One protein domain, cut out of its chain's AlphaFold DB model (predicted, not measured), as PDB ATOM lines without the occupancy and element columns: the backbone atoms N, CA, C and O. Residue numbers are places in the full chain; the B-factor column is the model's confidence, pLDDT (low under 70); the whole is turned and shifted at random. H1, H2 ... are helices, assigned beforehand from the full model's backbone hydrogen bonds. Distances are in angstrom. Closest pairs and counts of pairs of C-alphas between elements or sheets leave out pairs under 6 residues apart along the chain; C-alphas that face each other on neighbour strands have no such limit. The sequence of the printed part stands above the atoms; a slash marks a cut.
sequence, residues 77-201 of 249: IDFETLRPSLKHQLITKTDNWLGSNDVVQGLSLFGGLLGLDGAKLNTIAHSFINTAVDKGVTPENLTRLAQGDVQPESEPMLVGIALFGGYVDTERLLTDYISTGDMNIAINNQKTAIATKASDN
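This is residues 77 to 201 of the 249 residues of a protein of Moraxella lacunata (UniProt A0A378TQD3). Two long helices, H1 and H3, run side by side in opposite ways, with H2 turned across at one end of the pair and H4 turned across at the other. On the side of H3 away from H1 lies a second tier of short helices: H5 packs on H3, H8 packs on H5, and H6 and H7 form a crossed pair that meets the rest only loosely. The printed part has 125 residues with eight named helices, H1 to H8 in order, and no named strand; its class is all helix. It is compact, with a radius of gyration of the C-alphas of 15.1 A, and spans 42 by 30 by 22 A.

Start at H1, residues 79 to 98, and look across to H3, residues 118 to 136, the hub, which touches three helices. H1 and H3 touch at a shallow tilt of 25 degrees, opposite ways; their closest C-alphas, Ile 91 and His 126, are 6.1 A apart. Between them in the chain is H2, residues 101 to 114, which touches H3 at residue 118 alone, about perpendicular at 83 degrees, with the C-alphas of Gly 111 and Gly 118 closest at 7.4 A. H4, residues 139 to 146, touches no helix but is near H5, residues 155 to 165. H5 touches residues 128 to 136 of H3 at a steep tilt of 61 degrees, opposite ways; the closest C-alphas, Ala 132 and Met 157, are 4.7 A apart. Next find H6, residues 170 to 180, and H7, residues 183 to 189, which touch at 72 degrees, only just about perpendicular, closest at C-alphas Asp 176 and Ala 186, 4.7 A. H8, residues 191 to 200, touches H5 at a steep tilt of 58 degrees, the same way; the closest C-alphas, Ala 162 and Ile 194, are 5.9 A apart. Every O i to N i+4 pair is within hydrogen-bond range in H3 to H8; H1 has 14 of 16 and H2 7 of 10.

Find C-alpha 79 at (-55.786, 164.309, 19.511); from there H1 runs 27.8 A to C-alpha 98. H2 covers 19.5 A, and H3 26.1 A from C-alpha 118 at (-69.113, 143.972, -0.003). H8 ends at C-alpha 200, (-48.737, 140.266, 26.524).

The C-alphas of Ile 77 and Leu 113, the two farthest apart, are 43.5 A from each other. The printed part has no cut and no long link. Mean pLDDT of the printed part is 77.1; look for values under 70 at residues 101 to 116, 161 to 168 and 195 to 201, among others.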
ATOM      1  N   ILE A  77     -49.802 164.058  22.838       94.94
ATOM      2  CA  ILE A  77     -50.609 163.723  21.666       94.94
ATOM      3  C   ILE A  77     -51.509 164.906  21.300       94.94
ATOM      4  O   ILE A  77     -52.286 165.396  22.119       94.94
ATOM      5  N   ASP A  78     -51.441 165.333  20.043       95.62
ATOM      6  CA  ASP A  78     -52.453 166.195  19.442       95.62
ATOM      7  C   ASP A  78     -53.613 165.320  18.949       95.62
ATOM      8  O   ASP A  78     -53.582 164.764  17.850       95.62
ATOM      9  N   PHE A  79     -54.632 165.162  19.793       94.00
ATOM     10  CA  PHE A  79     -55.786 164.309  19.511       94.00
ATOM     11  C   PHE A  79     -56.634 164.795  18.332       94.00
ATOM     12  O   PHE A  79     -57.208 163.962  17.624       94.00
ATOM     13  N   GLU A  80     -56.686 166.108  18.105       94.06
ATOM     14  CA  GLU A  80     -57.465 166.715  17.022       94.06
ATOM     15  C   GLU A  80     -56.858 166.381  15.660       94.06
ATOM     16  O   GLU A  80     -57.583 166.113  14.701       94.06
ATOM     17  N   THR A  81     -55.527 166.312  15.582       94.56
ATOM     18  CA  THR A  81     -54.823 165.925  14.353       94.56
ATOM     19  C   THR A  81     -54.644 164.406  14.232       94.56
ATOM     20  O   THR A  81     -54.784 163.842  13.142       94.56
ATOM     21  N   LEU A  82     -54.380 163.707  15.340       94.75
ATOM     22  CA  LEU A  82     -54.053 162.279  15.320       94.75
ATOM     23  C   LEU A  82     -55.253 161.404  14.935       94.75
ATOM     24  O   LEU A  82     -55.116 160.516  14.092       94.75
ATOM     25  N   ARG A  83     -56.432 161.631  15.532       94.94
ATOM     26  CA  ARG A  83     -57.636 160.819  15.271       94.94
ATOM     27  C   ARG A  83     -58.032 160.767  13.792       94.94
ATOM     28  O   ARG A  83     -58.188 159.653  13.286       94.94
ATOM     29  N   PRO A  84     -58.206 161.896  13.072       95.88
ATOM     30  CA  PRO A  84     -58.594 161.847  11.664       95.88
ATOM     31  C   PRO A  84     -57.527 161.166  10.804       95.88
ATOM     32  O   PRO A  84     -57.877 160.398   9.909       95.88
ATOM     33  N   SER A  85     -56.240 161.368  11.111       94.06
ATOM     34  CA  SER A  85     -55.157 160.669  10.415       94.06
ATOM     35  C   SER A  85     -55.222 159.151  10.615       94.06
ATOM     36  O   SER A  85     -55.144 158.390   9.649       94.06
ATOM     37  N   LEU A  86     -55.402 158.695  11.860       92.69
ATOM     38  CA  LEU A  86     -55.526 157.271  12.171       92.69
ATOM     39  C   LEU A  86     -56.740 156.647  11.481       92.69
ATOM     40  O   LEU A  86     -56.609 155.591  10.864       92.69
ATOM     41  N   LYS A  87     -57.901 157.313  11.528       94.50
ATOM     42  CA  LYS A  87     -59.115 156.867  10.828       94.50
ATOM     43  C   LYS A  87     -58.865 156.698   9.341       94.50
ATOM     44  O   LYS A  87     -59.150 155.636   8.803       94.50
ATOM     45  N   HIS A  88     -58.301 157.719   8.694       94.94
ATOM     46  CA  HIS A  88     -58.008 157.680   7.267       94.94
ATOM     47  C   HIS A  88     -57.095 156.501   6.915       94.94
ATOM     48  O   HIS A  88     -57.375 155.762   5.974       94.94
ATOM     49  N   GLN A  89     -56.012 156.297   7.669       92.38
ATOM     50  CA  GLN A  89     -55.072 155.202   7.420       92.38
ATOM     51  C   GLN A  89     -55.713 153.825   7.609       92.38
ATOM     52  O   GLN A  89     -55.535 152.955   6.758       92.38
ATOM     53  N   LEU A  90     -56.462 153.626   8.697       90.31
ATOM     54  CA  LEU A  90     -57.143 152.362   8.978       90.31
ATOM     55  C   LEU A  90     -58.216 152.065   7.925       90.31
ATOM     56  O   LEU A  90     -58.214 150.974   7.369       90.31
ATOM     57  N   ILE A  91     -59.056 153.050   7.587       92.00
ATOM     58  CA  ILE A  91     -60.076 152.933   6.534       92.00
ATOM     59  C   ILE A  91     -59.427 152.587   5.194       92.00
ATOM     60  O   ILE A  91     -59.813 151.605   4.574       92.00
ATOM     61  N   THR A  92     -58.381 153.313   4.793       91.56
ATOM     62  CA  THR A  92     -57.672 153.055   3.527       91.56
ATOM     63  C   THR A  92     -57.094 151.638   3.483       91.56
ATOM     64  O   THR A  92     -57.190 150.953   2.468       91.56
ATOM     65  N   LYS A  93     -56.484 151.167   4.580       86.31
ATOM     66  CA  LYS A  93     -55.949 149.799   4.654       86.31
ATOM     67  C   LYS A  93     -57.063 148.755   4.592       86.31
ATOM     68  O   LYS A  93     -56.897 147.749   3.906       86.31
ATOM     69  N   THR A  94     -58.187 149.005   5.258       85.56
ATOM     70  CA  THR A  94     -59.375 148.147   5.196       85.56
ATOM     71  C   THR A  94     -59.973 148.107   3.793       85.56
ATOM     72  O   THR A  94     -60.236 147.013   3.306       85.56
ATOM     73  N   ASP A  95     -60.117 149.246   3.116       88.56
ATOM     74  CA  ASP A  95     -60.616 149.329   1.740       88.56
ATOM     75  C   ASP A  95     -59.701 148.567   0.774       88.56
ATOM     76  O   ASP A  95     -60.171 147.774  -0.039       88.56
ATOM     77  N   ASN A  96     -58.381 148.739   0.902       86.75
ATOM     78  CA  ASN A  96     -57.403 148.023   0.081       86.75
ATOM     79  C   ASN A  96     -57.444 146.507   0.320       86.75
ATOM     80  O   ASN A  96     -57.328 145.727  -0.624       86.75
ATOM     81  N   TRP A  97     -57.606 146.081   1.575       81.75
ATOM     82  CA  TRP A  97     -57.726 144.668   1.925       81.75
ATOM     83  C   TRP A  97     -59.040 144.064   1.409       81.75
ATOM     84  O   TRP A  97     -59.006 143.028   0.745       81.75
ATOM     85  N   LEU A  98     -60.179 144.729   1.630       81.06
ATOM     86  CA  LEU A  98     -61.494 144.284   1.150       81.06
ATOM     87  C   LEU A  98     -61.616 144.321  -0.373       81.06
ATOM     88  O   LEU A  98     -62.334 143.503  -0.931       81.06
ATOM     89  N   GLY A  99     -60.929 145.247  -1.043       77.94
ATOM     90  CA  GLY A  99     -60.883 145.345  -2.501       77.94
ATOM     91  C   GLY A  99     -59.912 144.365  -3.162       77.94
ATOM     92  O   GLY A  99     -59.872 144.286  -4.389       77.94
ATOM     93  N   SER A 100     -59.121 143.618  -2.384       80.00
ATOM     94  CA  SER A 100     -58.201 142.625  -2.936       80.00
ATOM     95  C   SER A 100     -58.959 141.408  -3.481       80.00
ATOM     96  O   SER A 100     -59.884 140.893  -2.852       80.00
ATOM     97  N   ASN A 101     -58.562 140.934  -4.666       69.69
ATOM     98  CA  ASN A 101     -59.282 139.882  -5.396       69.69
ATOM     99  C   ASN A 101     -59.470 138.588  -4.583       69.69
ATOM    100  O   ASN A 101     -60.522 137.959  -4.688       69.69
ATOM    101  N   ASP A 102     -58.490 138.217  -3.757       68.44
ATOM    102  CA  ASP A 102     -58.535 137.003  -2.931       68.44
ATOM    103  C   ASP A 102     -59.587 137.109  -1.819       68.44
ATOM    104  O   ASP A 102     -60.342 136.169  -1.559       68.44
ATOM    105  N   VAL A 103     -59.684 138.285  -1.195       67.69
ATOM    106  CA  VAL A 103     -60.643 138.553  -0.119       67.69
ATOM    107  C   VAL A 103     -62.052 138.693  -0.682       67.69
ATOM    108  O   VAL A 103     -62.977 138.114  -0.119       67.69
ATOM    109  N   VAL A 104     -62.227 139.380  -1.816       67.50
ATOM    110  CA  VAL A 104     -63.534 139.500  -2.487       67.50
ATOM    111  C   VAL A 104     -64.065 138.131  -2.901       67.50
ATOM    112  O   VAL A 104     -65.234 137.844  -2.664       67.50
ATOM    113  N   GLN A 105     -63.234 137.261  -3.484       66.06
ATOM    114  CA  GLN A 105     -63.675 135.919  -3.879       66.06
ATOM    115  C   GLN A 105     -64.080 135.084  -2.663       66.06
ATOM    116  O   GLN A 105     -65.180 134.530  -2.655       66.06
ATOM    117  N   GLY A 106     -63.254 135.067  -1.613       63.44
ATOM    118  CA  GLY A 106     -63.569 134.362  -0.371       63.44
ATOM    119  C   GLY A 106     -64.842 134.894   0.287       63.44
ATOM    120  O   GLY A 106     -65.783 134.140   0.520       63.44
ATOM    121  N   LEU A 107     -64.917 136.205   0.526       68.56
ATOM    122  CA  LEU A 107     -66.064 136.846   1.168       68.56
ATOM    123  C   LEU A 107     -67.316 136.858   0.300       68.56
ATOM    124  O   LEU A 107     -68.392 136.921   0.866       68.56
ATOM    125  N   SER A 108     -67.242 136.785  -1.030       64.25
ATOM    126  CA  SER A 108     -68.448 136.737  -1.873       64.25
ATOM    127  C   SER A 108     -69.255 135.454  -1.655       64.25
ATOM    128  O   SER A 108     -70.486 135.501  -1.618       64.25
ATOM    129  N   LEU A 109     -68.569 134.330  -1.420       61.12
ATOM    130  CA  LEU A 109     -69.196 133.048  -1.096       61.12
ATOM    131  C   LEU A 109     -69.911 133.114   0.264       61.12
ATOM    132  O   LEU A 109     -71.051 132.669   0.387       61.12
ATOM    133  N   PHE A 110     -69.277 133.723   1.269       62.50
ATOM    134  CA  PHE A 110     -69.860 133.883   2.610       62.50
ATOM    135  C   PHE A 110     -70.901 135.006   2.683       62.50
ATOM    136  O   PHE A 110     -71.934 134.875   3.332       62.50
ATOM    137  N   GLY A 111     -70.658 136.104   1.984       63.19
ATOM    138  CA  GLY A 111     -71.518 137.274   1.912       63.19
ATOM    139  C   GLY A 111     -72.851 136.957   1.249       63.19
ATOM    140  O   GLY A 111     -73.895 137.387   1.737       63.19
ATOM    141  N   GLY A 112     -72.840 136.106   0.217       63.09
ATOM    142  CA  GLY A 112     -74.057 135.558  -0.382       63.09
ATOM    143  C   GLY A 112     -74.881 134.709   0.593       63.09
ATOM    144  O   GLY A 112     -76.105 134.807   0.593       63.09
ATOM    145  N   LEU A 113     -74.227 133.935   1.467       58.28
ATOM    146  CA  LEU A 113     -74.893 133.114   2.486       58.28
ATOM    147  C   LEU A 113     -75.488 133.956   3.630       58.28
ATOM    148  O   LEU A 113     -76.538 133.613   4.166       58.28
ATOM    149  N   LEU A 114     -74.829 135.059   3.991       65.38
ATOM    150  CA  LEU A 114     -75.195 135.920   5.121       65.38
ATOM    151  C   LEU A 114     -76.010 137.163   4.717       65.38
ATOM    152  O   LEU A 114     -76.376 137.970   5.570       65.38
ATOM    153  N   GLY A 115     -76.275 137.365   3.421       64.94
ATOM    154  CA  GLY A 115     -76.925 138.580   2.908       64.94
ATOM    155  C   GLY A 115     -76.084 139.859   3.074       64.94
ATOM    156  O   GLY A 115     -76.621 140.979   3.060       64.94
ATOM    157  N   LEU A 116     -74.772 139.691   3.247       68.94
ATOM    158  CA  LEU A 116     -73.781 140.747   3.413       68.94
ATOM    159  C   LEU A 116     -73.021 140.920   2.101       68.94
ATOM    160  O   LEU A 116     -72.112 140.159   1.788       68.94
ATOM    161  N   ASP A 117     -73.391 141.926   1.319       72.75
ATOM    162  CA  ASP A 117     -72.575 142.327   0.178       72.75
ATOM    163  C   ASP A 117     -71.310 143.084   0.638       72.75
ATOM    164  O   ASP A 117     -71.181 143.509   1.793       72.75
ATOM    165  N   GLY A 118     -70.362 143.261  -0.285       72.25
ATOM    166  CA  GLY A 118     -69.113 143.972  -0.003       72.25
ATOM    167  C   GLY A 118     -69.323 145.411   0.490       72.25
ATOM    168  O   GLY A 118     -68.529 145.897   1.290       72.25
ATOM    169  N   ALA A 119     -70.413 146.079   0.094       77.62
ATOM    170  CA  ALA A 119     -70.702 147.450   0.512       77.62
ATOM    171  C   ALA A 119     -71.178 147.522   1.975       77.62
ATOM    172  O   ALA A 119     -70.753 148.408   2.727       77.62
ATOM    173  N   LYS A 120     -72.009 146.570   2.415       76.00
ATOM    174  CA  LYS A 120     -72.428 146.443   3.819       76.00
ATOM    175  C   LYS A 120     -71.250 146.108   4.726       76.00
ATOM    176  O   LYS A 120     -71.102 146.738   5.770       76.00
ATOM    177  N   LEU A 121     -70.392 145.170   4.315       75.62
ATOM    178  CA  LEU A 121     -69.177 144.827   5.061       75.62
ATOM    179  C   LEU A 121     -68.255 146.038   5.207       75.62
ATOM    180  O   LEU A 121     -67.776 146.309   6.308       75.62
ATOM    181  N   ASN A 122     -68.079 146.807   4.130       82.19
ATOM    182  CA  ASN A 122     -67.262 148.009   4.188       82.19
ATOM    183  C   ASN A 122     -67.842 149.054   5.155       82.19
ATOM    184  O   ASN A 122     -67.134 149.602   5.995       82.19
ATOM    185  N   THR A 123     -69.162 149.258   5.114       81.88
ATOM    186  CA  THR A 123     -69.867 150.186   6.014       81.88
ATOM    187  C   THR A 123     -69.700 149.795   7.486       81.88
ATOM    188  O   THR A 123     -69.432 150.652   8.331       81.88
ATOM    189  N   ILE A 124     -69.821 148.501   7.802       80.50
ATOM    190  CA  ILE A 124     -69.624 147.981   9.162       80.50
ATOM    191  C   ILE A 124     -68.180 148.216   9.612       80.50
ATOM    192  O   ILE A 124     -67.957 148.739  10.705       80.50
ATOM    193  N   ALA A 125     -67.201 147.891   8.763       82.31
ATOM    194  CA  ALA A 125     -65.790 148.062   9.088       82.31
ATOM    195  C   ALA A 125     -65.429 149.541   9.319       82.31
ATOM    196  O   ALA A 125     -64.774 149.872  10.307       82.31
ATOM    197  N   HIS A 126     -65.919 150.448   8.470       88.38
ATOM    198  CA  HIS A 126     -65.720 151.893   8.627       88.38
ATOM    199  C   HIS A 126     -66.370 152.423   9.906       88.38
ATOM    200  O   HIS A 126     -65.764 153.216  10.624       88.38
ATOM    201  N   SER A 127     -67.596 151.992  10.218       84.31
ATOM    202  CA  SER A 127     -68.293 152.388  11.449       84.31
ATOM    203  C   SER A 127     -67.551 151.910  12.698       84.31
ATOM    204  O   SER A 127     -67.371 152.680  13.649       84.31
ATOM    205  N   PHE A 128     -67.047 150.672  12.667       83.62
ATOM    206  CA  PHE A 128     -66.225 150.112  13.730       83.62
ATOM    207  C   PHE A 128     -64.935 150.918  13.924       83.62
ATOM    208  O   PHE A 128     -64.669 151.356  15.039       83.62
ATOM    209  N   ILE A 129     -64.178 151.185  12.851       87.94
ATOM    210  CA  ILE A 129     -62.944 151.990  12.910       87.94
ATOM    211  C   ILE A 129     -63.234 153.380  13.473       87.94
ATOM    212  O   ILE A 129     -62.529 153.837  14.372       87.94
ATOM    213  N   ASN A 130     -64.281 154.046  12.982       91.06
ATOM    214  CA  ASN A 130     -64.648 155.372  13.466       91.06
ATOM    215  C   ASN A 130     -64.950 155.354  14.966       91.06
ATOM    216  O   ASN A 130     -64.367 156.135  15.713       91.06
ATOM    217  N   THR A 131     -65.787 154.416  15.407       86.62
ATOM    218  CA  THR A 131     -66.163 154.263  16.817       86.62
ATOM    219  C   THR A 131     -64.958 153.922  17.691       86.62
ATOM    220  O   THR A 131     -64.792 154.504  18.762       86.62
ATOM    221  N   ALA A 132     -64.101 153.006  17.234       85.75
ATOM    222  CA  ALA A 132     -62.908 152.580  17.952       85.75
ATOM    223  C   ALA A 132     -61.902 153.717  18.116       85.75
ATOM    224  O   ALA A 132     -61.364 153.895  19.206       85.75
ATOM    225  N   VAL A 133     -61.679 154.522  17.075       90.94
ATOM    226  CA  VAL A 133     -60.768 155.667  17.166       90.94
ATOM    227  C   VAL A 133     -61.375 156.794  18.005       90.94
ATOM    228  O   VAL A 133     -60.689 157.320  18.876       90.94
ATOM    229  N   ASP A 134     -62.648 157.141  17.796       92.00
ATOM    230  CA  ASP A 134     -63.288 158.259  18.505       92.00
ATOM    231  C   ASP A 134     -63.409 158.018  20.003       92.00
ATOM    232  O   ASP A 134     -63.176 158.930  20.796       92.00
ATOM    233  N   LYS A 135     -63.768 156.792  20.393       88.06
ATOM    234  CA  LYS A 135     -63.908 156.434  21.804       88.06
ATOM    235  C   LYS A 135     -62.589 155.982  22.414       88.06
ATOM    236  O   LYS A 135     -62.351 156.246  23.581       88.06
ATOM    237  N   GLY A 136     -61.723 155.324  21.651       85.12
ATOM    238  CA  GLY A 136     -60.471 154.772  22.159       85.12
ATOM    239  C   GLY A 136     -59.358 155.788  22.334       85.12
ATOM    240  O   GLY A 136     -58.685 155.817  23.362       85.12
ATOM    241  N   VAL A 137     -59.158 156.634  21.324       90.25
ATOM    242  CA  VAL A 137     -58.013 157.546  21.251       90.25
ATOM    243  C   VAL A 137     -58.370 158.852  21.963       90.25
ATOM    244  O   VAL A 137     -58.366 159.928  21.373       90.25
ATOM    245  N   THR A 138     -58.727 158.772  23.244       91.75
ATOM    246  CA  THR A 138     -58.959 159.935  24.118       91.75
ATOM    247  C   THR A 138     -57.931 159.973  25.245       91.75
ATOM    248  O   THR A 138     -57.367 158.926  25.575       91.75
ATOM    249  N   PRO A 139     -57.667 161.146  25.850       91.44
ATOM    250  CA  PRO A 139     -56.765 161.231  26.994       91.44
ATOM    251  C   PRO A 139     -57.134 160.238  28.103       91.44
ATOM    252  O   PRO A 139     -56.277 159.520  28.618       91.44
ATOM    253  N   GLU A 140     -58.422 160.146  28.429       90.25
ATOM    254  CA  GLU A 140     -58.947 159.311  29.509       90.25
ATOM    255  C   GLU A 140     -58.784 157.823  29.185       90.25
ATOM    256  O   GLU A 140     -58.273 157.056  30.003       90.25
ATOM    257  N   ASN A 141     -59.167 157.411  27.975       86.75
ATOM    258  CA  ASN A 141     -59.173 156.001  27.596       86.75
ATOM    259  C   ASN A 141     -57.782 155.467  27.251       86.75
ATOM    260  O   ASN A 141     -57.506 154.305  27.543       86.75
ATOM    261  N   LEU A 142     -56.873 156.307  26.745       87.19
ATOM    262  CA  LEU A 142     -55.458 155.946  26.642       87.19
ATOM    263  C   LEU A 142     -54.796 155.836  28.020       87.19
ATOM    264  O   LEU A 142     -53.984 154.938  28.219       87.19
ATOM    265  N   THR A 143     -55.159 156.698  28.981       86.94
ATOM    266  CA  THR A 143     -54.622 156.621  30.355       86.94
ATOM    267  C   THR A 143     -55.025 155.308  31.011       86.94
ATOM    268  O   THR A 143     -54.179 154.597  31.546       86.94
ATOM    269  N   ARG A 144     -56.309 154.957  30.913       82.88
ATOM    270  CA  ARG A 144     -56.843 153.693  31.436       82.88
ATOM    271  C   ARG A 144     -56.217 152.486  30.755       82.88
ATOM    272  O   ARG A 144     -55.748 151.587  31.444       82.88
ATOM    273  N   LEU A 145     -56.119 152.509  29.422       80.19
ATOM    274  CA  LEU A 145     -55.472 151.435  28.669       80.19
ATOM    275  C   LEU A 145     -54.025 151.227  29.130       80.19
ATOM    276  O   LEU A 145     -53.602 150.094  29.328       80.19
ATOM    277  N   ALA A 146     -53.280 152.310  29.345       79.31
ATOM    278  CA  ALA A 146     -51.900 152.234  29.808       79.31
ATOM    279  C   ALA A 146     -51.768 151.704  31.252       79.31
ATOM    280  O   ALA A 146     -50.736 151.150  31.619       79.31
ATOM    281  N   GLN A 147     -52.828 151.828  32.054       78.69
ATOM    282  CA  GLN A 147     -52.951 151.242  33.393       78.69
ATOM    283  C   GLN A 147     -53.505 149.804  33.376       78.69
ATOM    284  O   GLN A 147     -53.645 149.194  34.434       78.69
ATOM    285  N   GLY A 148     -53.825 149.257  32.198       71.56
ATOM    286  CA  GLY A 148     -54.450 147.942  32.047       71.56
ATOM    287  C   GLY A 148     -55.947 147.910  32.382       71.56
ATOM    288  O   GLY A 148     -56.523 146.827  32.460       71.56
ATOM    289  N   ASP A 149     -56.589 149.068  32.567       77.25
ATOM    290  CA  ASP A 149     -58.029 149.177  32.814       77.25
ATOM    291  C   ASP A 149     -58.810 149.244  31.488       77.25
ATOM    292  O   ASP A 149     -58.601 150.132  30.654       77.25
ATOM    293  N   VAL A 150     -59.726 148.292  31.286       70.19
ATOM    294  CA  VAL A 150     -60.523 148.149  30.057       70.19
ATOM    295  C   VAL A 150     -62.011 148.307  30.369       70.19
ATOM    296  O   VAL A 150     -62.707 147.339  30.693       70.19
ATOM    297  N   GLN A 151     -62.511 149.528  30.195       73.12
ATOM    298  CA  GLN A 151     -63.918 149.895  30.379       73.12
ATOM    299  C   GLN A 151     -64.720 149.784  29.066       73.12
ATOM    300  O   GLN A 151     -64.109 149.750  27.995       73.12
ATOM    301  N   PRO A 152     -66.071 149.750  29.121       76.31
ATOM    302  CA  PRO A 152     -66.961 149.683  27.952       76.31
ATOM    303  C   PRO A 152     -66.641 150.658  26.806       76.31
ATOM    304  O   PRO A 152     -66.810 150.349  25.627       76.31
ATOM    305  N   GLU A 153     -66.136 151.840  27.132       75.38
ATOM    306  CA  GLU A 153     -65.748 152.876  26.181       75.38
ATOM    307  C   GLU A 153     -64.402 152.624  25.480       75.38
ATOM    308  O   GLU A 153     -64.218 153.088  24.355       75.38
ATOM    309  N   SER A 154     -63.479 151.878  26.098       70.69
ATOM    310  CA  SER A 154     -62.165 151.552  25.526       70.69
ATOM    311  C   SER A 154     -62.104 150.156  24.893       70.69
ATOM    312  O   SER A 154     -61.156 149.858  24.164       70.69
ATOM    313  N   GLU A 155     -63.129 149.315  25.080       75.12
ATOM    314  CA  GLU A 155     -63.207 147.980  24.459       75.12
ATOM    315  C   GLU A 155     -63.091 148.010  22.933       75.12
ATOM    316  O   GLU A 155     -62.310 147.216  22.402       75.12
ATOM    317  N   PRO A 156     -63.785 148.913  22.204       75.75
ATOM    318  CA  PRO A 156     -63.703 148.938  20.745       75.75
ATOM    319  C   PRO A 156     -62.268 149.139  20.242       75.75
ATOM    320  O   PRO A 156     -61.871 148.559  19.233       75.75
ATOM    321  N   MET A 157     -61.462 149.911  20.975       77.69
ATOM    322  CA  MET A 157     -60.046 150.108  20.668       77.69
ATOM    323  C   MET A 157     -59.233 148.841  20.900       77.69
ATOM    324  O   MET A 157     -58.441 148.462  20.042       77.69
ATOM    325  N   LEU A 158     -59.433 148.174  22.036       74.62
ATOM    326  CA  LEU A 158     -58.717 146.944  22.367       74.62
ATOM    327  C   LEU A 158     -59.021 145.819  21.374       74.62
ATOM    328  O   LEU A 158     -58.115 145.126  20.912       74.62
ATOM    329  N   VAL A 159     -60.291 145.692  20.995       74.19
ATOM    330  CA  VAL A 159     -60.731 144.806  19.917       74.19
ATOM    331  C   VAL A 159     -60.055 145.188  18.605       74.19
ATOM    332  O   VAL A 159     -59.511 144.317  17.933       74.19
ATOM    333  N   GLY A 160     -60.047 146.474  18.245       72.94
ATOM    334  CA  GLY A 160     -59.380 146.953  17.036       72.94
ATOM    335  C   GLY A 160     -57.896 146.578  17.007       72.94
ATOM    336  O   GLY A 160     -57.431 145.984  16.037       72.94
ATOM    337  N   ILE A 161     -57.166 146.835  18.096       69.69
ATOM    338  CA  ILE A 161     -55.755 146.445  18.251       69.69
ATOM    339  C   ILE A 161     -55.588 144.936  18.064       69.69
ATOM    340  O   ILE A 161     -54.655 144.501  17.389       69.69
ATOM    341  N   ALA A 162     -56.490 144.127  18.618       68.56
ATOM    342  CA  ALA A 162     -56.415 142.684  18.473       68.56
ATOM    343  C   ALA A 162     -56.663 142.211  17.040       68.56
ATOM    344  O   ALA A 162     -55.913 141.369  16.543       68.56
ATOM    345  N   LEU A 163     -57.682 142.754  16.369       67.12
ATOM    346  CA  LEU A 163     -58.032 142.392  14.995       67.12
ATOM    347  C   LEU A 163     -56.893 142.737  14.033       67.12
ATOM    348  O   LEU A 163     -56.415 141.876  13.298       67.12
ATOM    349  N   PHE A 164     -56.403 143.976  14.082       64.88
ATOM    350  CA  PHE A 164     -55.346 144.443  13.178       64.88
ATOM    351  C   PHE A 164     -53.945 143.966  13.588       64.88
ATOM    352  O   PHE A 164     -53.029 143.916  12.766       64.88
ATOM    353  N   GLY A 165     -53.774 143.583  14.852       64.12
ATOM    354  CA  GLY A 165     -52.552 142.987  15.373       64.12
ATOM    355  C   GLY A 165     -52.412 141.487  15.102       64.12
ATOM    356  O   GLY A 165     -51.335 140.944  15.338       64.12
ATOM    357  N   GLY A 166     -53.456 140.822  14.586       63.50
ATOM    358  CA  GLY A 166     -53.456 139.374  14.342       63.50
ATOM    359  C   GLY A 166     -53.576 138.540  15.622       63.50
ATOM    360  O   GLY A 166     -53.089 137.415  15.680       63.50
ATOM    361  N   TYR A 167     -54.184 139.101  16.668       65.19
ATOM    362  CA  TYR A 167     -54.285 138.484  17.994       65.19
ATOM    363  C   TYR A 167     -55.630 137.788  18.243       65.19
ATOM    364  O   TYR A 167     -55.801 137.123  19.270       65.19
ATOM    365  N   VAL A 168     -56.583 137.927  17.319       66.50
ATOM    366  CA  VAL A 168     -57.921 137.345  17.441       66.50
ATOM    367  C   VAL A 168     -57.964 135.939  16.859       66.50
ATOM    368  O   VAL A 168     -57.398 135.670  15.804       66.50
ATOM    369  N   ASP A 169     -58.659 135.047  17.562       70.31
ATOM    370  CA  ASP A 169     -58.965 133.712  17.071       70.31
ATOM    371  C   ASP A 169     -60.143 133.794  16.090       70.31
ATOM    372  O   ASP A 169     -61.311 133.909  16.475       70.31
ATOM    373  N   THR A 170     -59.816 133.798  14.799       70.06
ATOM    374  CA  THR A 170     -60.790 133.908  13.708       70.06
ATOM    375  C   THR A 170     -61.773 132.741  13.665       70.06
ATOM    376  O   THR A 170     -62.924 132.944  13.288       70.06
ATOM    377  N   GLU A 171     -61.359 131.538  14.074       68.94
ATOM    378  CA  GLU A 171     -62.218 130.348  14.066       68.94
ATOM    379  C   GLU A 171     -63.297 130.457  15.145       68.94
ATOM    380  O   GLU A 171     -64.493 130.267  14.885       68.94
ATOM    381  N   ARG A 172     -62.894 130.872  16.348       71.62
ATOM    382  CA  ARG A 172     -63.832 131.135  17.438       71.62
ATOM    383  C   ARG A 172     -64.746 132.320  17.128       71.62
ATOM    384  O   ARG A 172     -65.927 132.269  17.454       71.62
ATOM    385  N   LEU A 173     -64.230 133.358  16.460       70.62
ATOM    386  CA  LEU A 173     -65.025 134.535  16.081       70.62
ATOM    387  C   LEU A 173     -66.145 134.144  15.123       70.62
ATOM    388  O   LEU A 173     -67.289 134.558  15.293       70.62
ATOM    389  N   LEU A 174     -65.808 133.326  14.127       69.69
ATOM    390  CA  LEU A 174     -66.763 132.835  13.147       69.69
ATOM    391  C   LEU A 174     -67.818 131.936  13.801       69.69
ATOM    392  O   LEU A 174     -69.001 132.065  13.501       69.69
ATOM    393  N   THR A 175     -67.404 131.064  14.721       74.12
ATOM    394  CA  THR A 175     -68.314 130.175  15.458       74.12
ATOM    395  C   THR A 175     -69.301 130.970  16.315       74.12
ATOM    396  O   THR A 175     -70.513 130.744  16.251       74.12
ATOM    397  N   ASP A 176     -68.804 131.956  17.063       76.50
ATOM    398  CA  ASP A 176     -69.649 132.827  17.875       76.50
ATOM    399  C   ASP A 176     -70.591 133.658  16.989       76.50
ATOM    400  O   ASP A 176     -71.771 133.798  17.310       76.50
ATOM    401  N   TYR A 177     -70.127 134.141  15.834       67.12
ATOM    402  CA  TYR A 177     -70.972 134.861  14.883       67.12
ATOM    403  C   TYR A 177     -72.083 133.982  14.298       67.12
ATOM    404  O   TYR A 177     -73.237 134.398  14.279       67.12
ATOM    405  N   ILE A 178     -71.777 132.752  13.875       74.31
ATOM    406  CA  ILE A 178     -72.786 131.817  13.350       74.31
ATOM    407  C   ILE A 178     -73.841 131.501  14.418       74.31
ATOM    408  O   ILE A 178     -75.021 131.381  14.097       74.31
ATOM    409  N   SER A 179     -73.436 131.390  15.686       77.31
ATOM    410  CA  SER A 179     -74.366 131.095  16.781       77.31
ATOM    411  C   SER A 179     -75.235 132.287  17.199       77.31
ATOM    412  O   SER A 179     -76.383 132.095  17.594       77.31
ATOM    413  N   THR A 180     -74.709 133.510  17.115       75.88
ATOM    414  CA  THR A 180     -75.384 134.721  17.622       75.88
ATOM    415  C   THR A 180     -76.052 135.549  16.530       75.88
ATOM    416  O   THR A 180     -76.943 136.341  16.823       75.88
ATOM    417  N   GLY A 181     -75.620 135.398  15.276       67.50
ATOM    418  CA  GLY A 181     -75.999 136.259  14.159       67.50
ATOM    419  C   GLY A 181     -75.460 137.693  14.259       67.50
ATOM    420  O   GLY A 181     -75.774 138.515  13.399       67.50
ATOM    421  N   ASP A 182     -74.653 138.011  15.279       68.12
ATOM    422  CA  ASP A 182     -74.191 139.366  15.579       68.12
ATOM    423  C   ASP A 182     -72.680 139.385  15.843       68.12
ATOM    424  O   ASP A 182     -72.169 138.828  16.818       68.12
ATOM    425  N   MET A 183     -71.949 140.068  14.959       62.41
ATOM    426  CA  MET A 183     -70.492 140.172  15.033       62.41
ATOM    427  C   MET A 183     -70.040 140.905  16.301       62.41
ATOM    428  O   MET A 183     -68.976 140.609  16.835       62.41
ATOM    429  N   ASN A 184     -70.853 141.827  16.824       64.69
ATOM    430  CA  ASN A 184     -70.533 142.546  18.053       64.69
ATOM    431  C   ASN A 184     -70.588 141.615  19.265       64.69
ATOM    432  O   ASN A 184     -69.736 141.703  20.145       64.69
ATOM    433  N   ILE A 185     -71.550 140.688  19.300       70.06
ATOM    434  CA  ILE A 185     -71.650 139.694  20.375       70.06
ATOM    435  C   ILE A 185     -70.470 138.719  20.288       70.06
ATOM    436  O   ILE A 185     -69.821 138.449  21.298       70.06
ATOM    437  N   ALA A 186     -70.137 138.258  19.080       69.75
ATOM    438  CA  ALA A 186     -68.994 137.376  18.849       69.75
ATOM    439  C   ALA A 186     -67.656 137.996  19.287       69.75
ATOM    440  O   ALA A 186     -66.840 137.354  19.950       69.75
ATOM    441  N   ILE A 187     -67.453 139.274  18.969       69.25
ATOM    442  CA  ILE A 187     -66.293 140.055  19.402       69.25
ATOM    443  C   ILE A 187     -66.272 140.220  20.930       69.25
ATOM    444  O   ILE A 187     -65.229 140.014  21.559       69.25
ATOM    445  N   ASN A 188     -67.414 140.544  21.540       74.62
ATOM    446  CA  ASN A 188     -67.519 140.740  22.987       74.62
ATOM    447  C   ASN A 188     -67.206 139.461  23.773       74.62
ATOM    448  O   ASN A 188     -66.529 139.523  24.801       74.62
ATOM    449  N   ASN A 189     -67.601 138.292  23.262       75.88
ATOM    450  CA  ASN A 189     -67.306 136.998  23.886       75.88
ATOM    451  C   ASN A 189     -65.802 136.689  23.959       75.88
ATOM    452  O   ASN A 189     -65.365 135.908  24.808       75.88
ATOM    453  N   GLN A 190     -64.992 137.327  23.109       74.50
ATOM    454  CA  GLN A 190     -63.537 137.177  23.101       74.50
ATOM    455  C   GLN A 190     -62.794 138.342  23.745       74.50
ATOM    456  O   GLN A 190     -61.565 138.290  23.842       74.50
ATOM    457  N   LYS A 191     -63.505 139.360  24.247       75.50
ATOM    458  CA  LYS A 191     -62.918 140.585  24.801       75.50
ATOM    459  C   LYS A 191     -61.810 140.304  25.824       75.50
ATOM    460  O   LYS A 191     -60.738 140.893  25.737       75.50
ATOM    461  N   THR A 192     -62.025 139.383  26.765       72.75
ATOM    462  CA  THR A 192     -61.039 139.066  27.818       72.75
ATOM    463  C   THR A 192     -59.782 138.390  27.264       72.75
ATOM    464  O   THR A 192     -58.663 138.712  27.669       72.75
ATOM    465  N   ALA A 193     -59.940 137.479  26.300       72.38
ATOM    466  CA  ALA A 193     -58.814 136.814  25.647       72.38
ATOM    467  C   ALA A 193     -58.016 137.798  24.776       72.38
ATOM    468  O   ALA A 193     -56.786 137.788  24.788       72.38
ATOM    469  N   ILE A 194     -58.728 138.686  24.080       70.00
ATOM    470  CA  ILE A 194     -58.182 139.809  23.318       70.00
ATOM    471  C   ILE A 194     -57.375 140.740  24.229       70.00
ATOM    472  O   ILE A 194     -56.233 141.054  23.906       70.00
ATOM    473  N   ALA A 195     -57.926 141.128  25.381       69.12
ATOM    474  CA  ALA A 195     -57.265 142.006  26.344       69.12
ATOM    475  C   ALA A 195     -55.946 141.430  26.863       69.12
ATOM    476  O   ALA A 195     -54.927 142.124  26.911       69.12
ATOM    477  N   THR A 196     -55.973 140.140  27.198       69.75
ATOM    478  CA  THR A 196     -54.806 139.407  27.692       69.75
ATOM    479  C   THR A 196     -53.729 139.339  26.608       69.75
ATOM    480  O   THR A 196     -52.609 139.797  26.809       69.75
ATOM    481  N   LYS A 197     -54.093 138.889  25.397       69.50
ATOM    482  CA  LYS A 197     -53.148 138.788  24.276       69.50
ATOM    483  C   LYS A 197     -52.591 140.141  23.845       69.50
ATOM    484  O   LYS A 197     -51.414 140.208  23.512       69.50
ATOM    485  N   ALA A 198     -53.400 141.199  23.822       65.38
ATOM    486  CA  ALA A 198     -52.940 142.537  23.457       65.38
ATOM    487  C   ALA A 198     -51.905 143.075  24.461       65.38
ATOM    488  O   ALA A 198     -50.904 143.649  24.037       65.38
ATOM    489  N   SER A 199     -52.109 142.829  25.761       64.56
ATOM    490  CA  SER A 199     -51.174 143.243  26.819       64.56
ATOM    491  C   SER A 199     -49.863 142.453  26.785       64.56
ATOM    492  O   SER A 199     -48.790 143.045  26.860       64.56
ATOM    493  N   ASP A 200     -49.925 141.135  26.575       64.38
ATOM    494  CA  ASP A 200     -48.737 140.266  26.524       64.38
ATOM    495  C   ASP A 200     -47.836 140.535  25.303       64.38
ATOM    496  O   ASP A 200     -46.679 140.116  25.256       64.38
ATOM    497  N   ASN A 201     -48.363 141.215  24.280       58.75
ATOM    498  CA  ASN A 201     -47.724 141.364  22.974       58.75
ATOM    499  C   ASN A 201     -47.211 142.773  22.665       58.75
ATOM    500  O   ASN A 201     -46.901 143.057  21.500       58.75
TER     501      ASN A 201